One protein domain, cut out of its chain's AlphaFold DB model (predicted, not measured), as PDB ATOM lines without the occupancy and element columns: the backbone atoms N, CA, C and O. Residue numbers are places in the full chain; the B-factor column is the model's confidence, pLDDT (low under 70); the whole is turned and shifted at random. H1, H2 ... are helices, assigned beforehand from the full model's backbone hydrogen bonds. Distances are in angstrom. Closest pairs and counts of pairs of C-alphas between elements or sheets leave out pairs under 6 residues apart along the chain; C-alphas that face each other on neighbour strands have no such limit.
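Overview. This is residues 2 to 44 of the 70 residues of the protein "Mersacidin/lichenicidin family type 2 lantibiotic" of Acidobacteria bacterium (UniProt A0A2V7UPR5). Picture three short helices, H1, H2 and H3, gathered loosely at one end, and a fourth, H4, alone at the other end of a long stretch with no named element, residues 23 to 35. H1 and H2 meet at a corner, and residues 35 to 41 stick out free at the far end. You have 43 printed residues with four named helices, H1, H2, H3 and H4 in chain order, and no named strand; the class is all helix. The whole is only just extended, close to loose, with a radius of gyration of the C-alphas of 13.9 A; the C-alphas span 39 by 18 by 12 A, and the long stretch with H4 makes the length.

Arrangement. Begin at H1, residues 3 to 8, and go on to H2, residues 10 to 14: they touch only at the corner by their tight link, and their closest C-alphas, those of Ala 6 and Arg 13, are 4.7 A apart. Next, H3, residues 18 to 22, is close to H2 but not clearly touching; their closest C-alphas, those of Arg 13 and Leu 21, are 8.0 A apart. H1 and H3 are apart. Last comes H4, residues 36 to 42, which is apart from H1, H2 and H3. In the backbones of H1, H2, H3 and H4, every O i to N i+4 pair is within hydrogen-bond range.

Along the chain. Find C-alpha 3 at (224.186, 215.666, 222.744); from there H1 runs 8.8 A to C-alpha 8. H2 covers 6.1 A from Pro 10 to Ala 14, and H3 6.2 A from Pro 18, with its C-alpha at (221.240, 211.601, 236.018), to Ala 22. H4 runs 9.8 A from Asp 36 to C-alpha 42 at (220.110, 231.702, 209.462).

Size, cuts and confidence. Look at the C-alphas of Gly 17 and Asp 37, the two farthest apart, at 39.5 A. The printed part has no cut. The links H1 to H2 and H2 to H3 are tight, while H3 to H4, with 13 residues between them, is long. The mean pLDDT of the printed part is 85.8, and residue 31 is the one printed residue under 70.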
ATOM      1  N   ASP A   2     225.648 211.332 223.422       89.06
ATOM      2  CA  ASP A   2     225.422 212.060 222.163       89.06
ATOM      3  C   ASP A   2     224.451 213.232 222.401       89.06
ATOM      4  O   ASP A   2     223.250 213.033 222.591       89.06
ATOM      5  N   VAL A   3     224.971 214.462 222.418       86.31
ATOM      6  CA  VAL A   3     224.186 215.666 222.744       86.31
ATOM      7  C   VAL A   3     223.135 215.963 221.677       86.31
ATOM      8  O   VAL A   3     222.000 216.293 222.012       86.31
ATOM      9  N   VAL A   4     223.471 215.814 220.394       88.12
ATOM     10  CA  VAL A   4     222.537 216.119 219.300       88.12
ATOM     11  C   VAL A   4     221.361 215.152 219.341       88.12
ATOM     12  O   VAL A   4     220.207 215.574 219.237       88.12
ATOM     13  N   ARG A   5     221.633 213.860 219.551       90.38
ATOM     14  CA  ARG A   5     220.579 212.851 219.663       90.38
ATOM     15  C   ARG A   5     219.739 213.044 220.921       90.38
ATOM     16  O   ARG A   5     218.524 212.937 220.839       90.38
ATOM     17  N   ALA A   6     220.342 213.414 222.051       91.88
ATOM     18  CA  ALA A   6     219.619 213.679 223.301       91.88
ATOM     19  C   ALA A   6     218.651 214.874 223.235       91.88
ATOM     20  O   ALA A   6     217.792 215.015 224.106       91.88
ATOM     21  N   TRP A   7     218.793 215.749 222.238       88.75
ATOM     22  CA  TRP A   7     217.867 216.856 221.980       88.75
ATOM     23  C   TRP A   7     216.834 216.553 220.894       88.75
ATOM     24  O   TRP A   7     215.752 217.132 220.910       88.75
ATOM     25  N   LYS A   8     217.151 215.657 219.955       89.88
ATOM     26  CA  LYS A   8     216.273 215.318 218.827       89.88
ATOM     27  C   LYS A   8     215.393 214.095 219.074       89.88
ATOM     28  O   LYS A   8     214.325 214.003 218.480       89.88
ATOM     29  N   ASP A   9     215.840 213.165 219.911       94.69
ATOM     30  CA  ASP A   9     215.181 211.886 220.169       94.69
ATOM     31  C   ASP A   9     214.720 211.808 221.639       94.69
ATOM     32  O   ASP A   9     215.547 211.624 222.544       94.69
ATOM     33  N   PRO A  10     213.403 211.935 221.901       91.81
ATOM     34  CA  PRO A  10     212.844 211.858 223.248       91.81
ATOM     35  C   PRO A  10     213.069 210.503 223.924       91.81
ATOM     36  O   PRO A  10     213.287 210.455 225.133       91.81
ATOM     37  N   SER A  11     213.039 209.412 223.156       95.19
ATOM     38  CA  SER A  11     213.219 208.054 223.672       95.19
ATOM     39  C   SER A  11     214.656 207.852 224.128       95.19
ATOM     40  O   SER A  11     214.893 207.359 225.227       95.19
ATOM     41  N   TYR A  12     215.625 208.308 223.330       94.00
ATOM     42  CA  TYR A  12     217.027 208.277 223.734       94.00
ATOM     43  C   TYR A  12     217.278 209.137 224.975       94.00
ATOM     44  O   TYR A  12     217.965 208.687 225.887       94.00
ATOM     45  N   ARG A  13     216.689 210.339 225.043       91.38
ATOM     46  CA  ARG A  13     216.821 211.225 226.208       91.38
ATOM     47  C   ARG A  13     216.243 210.604 227.482       91.38
ATOM     48  O   ARG A  13     216.835 210.762 228.543       91.38
ATOM     49  N   ALA A  14     215.117 209.898 227.379       93.19
ATOM     50  CA  ALA A  14     214.476 209.226 228.510       93.19
ATOM     51  C   ALA A  14     215.294 208.043 229.056       93.19
ATOM     52  O   ALA A  14     215.129 207.674 230.216       93.19
ATOM     53  N   CYS A  15     216.180 207.460 228.243       93.81
ATOM     54  CA  CYS A  15     217.080 206.391 228.668       93.81
ATOM     55  C   CYS A  15     218.358 206.887 229.368       93.81
ATOM     56  O   CYS A  15     219.118 206.050 229.850       93.81
ATOM     57  N   LEU A  16     218.627 208.198 229.400       92.25
ATOM     58  CA  LEU A  16     219.854 208.748 229.985       92.25
ATOM     59  C   LEU A  16     219.786 208.803 231.515       92.25
ATOM     60  O   LEU A  16     218.767 209.189 232.094       92.25
ATOM     61  N   GLY A  17     220.905 208.465 232.159       92.69
ATOM     62  CA  GLY A  17     221.061 208.574 233.610       92.69
ATOM     63  C   GLY A  17     221.193 210.026 234.104       92.69
ATOM     64  O   GLY A  17     221.417 210.942 233.304       92.69
ATOM     65  N   PRO A  18     221.097 210.268 235.426       90.06
ATOM     66  CA  PRO A  18     221.240 211.601 236.018       90.06
ATOM     67  C   PRO A  18     222.595 212.247 235.705       90.06
ATOM     68  O   PRO A  18     222.649 213.428 235.364       90.06
ATOM     69  N   GLU A  19     223.682 211.474 235.773       90.56
ATOM     70  CA  GLU A  19     225.028 211.943 235.436       90.56
ATOM     71  C   GLU A  19     225.173 212.311 233.955       90.56
ATOM     72  O   GLU A  19     225.858 213.276 233.623       90.56
ATOM     73  N   GLU A  20     224.491 211.597 233.060       89.81
ATOM     74  CA  GLU A  20     224.526 211.886 231.628       89.81
ATOM     75  C   GLU A  20     223.667 213.104 231.288       89.81
ATOM     76  O   GLU A  20     224.094 213.967 230.526       89.81
ATOM     77  N   LEU A  21     222.488 213.236 231.897       87.38
ATOM     78  CA  LEU A  21     221.641 214.419 231.735       87.38
ATOM     79  C   LEU A  21     222.308 215.690 232.271       87.38
ATOM     80  O   LEU A  21     222.105 216.755 231.692       87.38
ATOM     81  N   ALA A  22     223.128 215.586 233.319       88.00
ATOM     82  CA  ALA A  22     223.902 216.711 233.846       88.00
ATOM     83  C   ALA A  22     224.979 217.216 232.867       88.00
ATOM     84  O   ALA A  22     225.373 218.378 232.936       88.00
ATOM     85  N   LEU A  23     225.434 216.365 231.940       86.94
ATOM     86  CA  LEU A  23     226.346 216.753 230.860       86.94
ATOM     87  C   LEU A  23     225.617 217.431 229.689       86.94
ATOM     88  O   LEU A  23     226.269 217.999 228.809       86.94
ATOM     89  N   ALA A  24     224.282 217.383 229.650       86.44
ATOM     90  CA  ALA A  24     223.510 218.075 228.632       86.44
ATOM     91  C   ALA A  24     223.606 219.595 228.852       86.44
ATOM     92  O   ALA A  24     223.331 220.071 229.957       86.44
ATOM     93  N   PRO A  25     223.925 220.395 227.817       85.44
ATOM     94  CA  PRO A  25     223.824 221.843 227.936       85.44
ATOM     95  C   PRO A  25     222.366 222.226 228.232       85.44
ATOM     96  O   PRO A  25     221.469 221.527 227.773       85.44
ATOM     97  N   PRO A  26     222.089 223.331 228.939       83.19
ATOM     98  CA  PRO A  26     220.721 223.735 229.276       83.19
ATOM     99  C   PRO A  26     219.860 224.096 228.052       83.19
ATOM    100  O   PRO A  26     218.640 223.968 228.104       83.19
ATOM    101  N   ASN A  27     220.478 224.520 226.944       81.19
ATOM    102  CA  ASN A  27     219.802 224.849 225.688       81.19
ATOM    103  C   ASN A  27     220.628 224.315 224.500       81.19
ATOM    104  O   ASN A  27     221.821 224.623 224.431       81.19
ATOM    105  N   PRO A  28     220.033 223.564 223.551       78.31
ATOM    106  CA  PRO A  28     220.738 223.020 222.388       78.31
ATOM    107  C   PRO A  28     221.285 224.087 221.434       78.31
ATOM    108  O   PRO A  28     222.255 223.819 220.733       78.31
ATOM    109  N   ALA A  29     220.677 225.274 221.397       76.62
ATOM    110  CA  ALA A  29     221.119 226.403 220.579       76.62
ATOM    111  C   ALA A  29     222.015 227.393 221.352       76.62
ATOM    112  O   ALA A  29     222.566 228.316 220.757       76.62
ATOM    113  N   GLY A  30     222.173 227.204 222.670       74.75
ATOM    114  CA  GLY A  30     222.789 228.190 223.561       74.75
ATOM    115  C   GLY A  30     221.932 229.451 223.755       74.75
ATOM    116  O   GLY A  30     220.860 229.596 223.172       74.75
ATOM    117  N   MET A  31     222.381 230.373 224.613       66.31
ATOM    118  CA  MET A  31     221.803 231.723 224.660       66.31
ATOM    119  C   MET A  31     222.384 232.527 223.504       66.31
ATOM    120  O   MET A  31     223.499 233.034 223.593       66.31
ATOM    121  N   VAL A  32     221.639 232.592 222.411       75.19
ATOM    122  CA  VAL A  32     221.995 233.376 221.237       75.19
ATOM    123  C   VAL A  32     220.849 234.348 220.997       75.19
ATOM    124  O   VAL A  32     219.733 233.939 220.680       75.19
ATOM    125  N   ASP A  33     221.125 235.627 221.235       82.69
ATOM    126  CA  ASP A  33     220.246 236.711 220.817       82.69
ATOM    127  C   ASP A  33     220.667 237.095 219.399       82.69
ATOM    128  O   ASP A  33     221.791 237.552 219.185       82.69
ATOM    129  N   LEU A  34     219.815 236.786 218.423       84.12
ATOM    130  CA  LEU A  34     220.071 237.098 217.022       84.12
ATOM    131  C   LEU A  34     219.335 238.378 216.676       84.12
ATOM    132  O   LEU A  34     218.128 238.483 216.893       84.12
ATOM    133  N   SER A  35     220.036 239.306 216.034       88.00
ATOM    134  CA  SER A  35     219.357 240.384 215.323       88.00
ATOM    135  C   SER A  35     218.446 239.815 214.228       88.00
ATOM    136  O   SER A  35     218.709 238.744 213.671       88.00
ATOM    137  N   ASP A  36     217.410 240.563 213.847       81.12
ATOM    138  CA  ASP A  36     216.508 240.181 212.752       81.12
ATOM    139  C   ASP A  36     217.266 239.825 211.464       81.12
ATOM    140  O   ASP A  36     216.859 238.937 210.712       81.12
ATOM    141  N   ASP A  37     218.385 240.499 211.201       81.75
ATOM    142  CA  ASP A  37     219.200 240.250 210.017       81.75
ATOM    143  C   ASP A  37     220.011 238.954 210.125       81.75
ATOM    144  O   ASP A  37     220.153 238.236 209.133       81.75
ATOM    145  N   GLU A  38     220.528 238.620 211.306       86.25
ATOM    146  CA  GLU A  38     221.170 237.325 211.555       86.25
ATOM    147  C   GLU A  38     220.165 236.181 211.477       86.25
ATOM    148  O   GLU A  38     220.453 235.155 210.859       86.25
ATOM    149  N   LEU A  39     218.963 236.383 212.019       82.12
ATOM    150  CA  LEU A  39     217.884 235.409 211.963       82.12
ATOM    151  C   LEU A  39     217.431 235.156 210.517       82.12
ATOM    152  O   LEU A  39     217.294 234.002 210.104       82.12
ATOM    153  N   LYS A  40     217.277 236.214 209.706       78.56
ATOM    154  CA  LYS A  40     216.982 236.089 208.267       78.56
ATOM    155  C   LYS A  40     218.058 235.284 207.545       78.56
ATOM    156  O   LYS A  40     217.715 234.376 206.793       78.56
ATOM    157  N   ARG A  41     219.342 235.560 207.799       82.19
ATOM    158  CA  ARG A  41     220.449 234.791 207.202       82.19
ATOM    159  C   ARG A  41     220.437 233.324 207.639       82.19
ATOM    160  O   ARG A  41     220.643 232.448 206.807       82.19
ATOM    161  N   ALA A  42     220.162 233.056 208.914       83.38
ATOM    162  CA  ALA A  42     220.110 231.702 209.462       83.38
ATOM    163  C   ALA A  42     218.898 230.890 208.968       83.38
ATOM    164  O   ALA A  42     218.962 229.664 208.932       83.38
ATOM    165  N   SER A  43     217.811 231.554 208.559       79.56
ATOM    166  CA  SER A  43     216.572 230.897 208.117       79.56
ATOM    167  C   SER A  43     216.714 230.044 206.848       79.56
ATOM    168  O   SER A  43     215.846 229.220 206.567       79.56
ATOM    169  N   GLY A  44     217.771 230.251 206.053       74.19
ATOM    170  CA  GLY A  44     217.945 229.599 204.750       74.19
ATOM    171  C   GLY A  44     216.982 230.098 203.662       74.19
ATOM    172  O   GLY A  44     216.971 229.551 202.559       74.19
TER     173      GLY A  44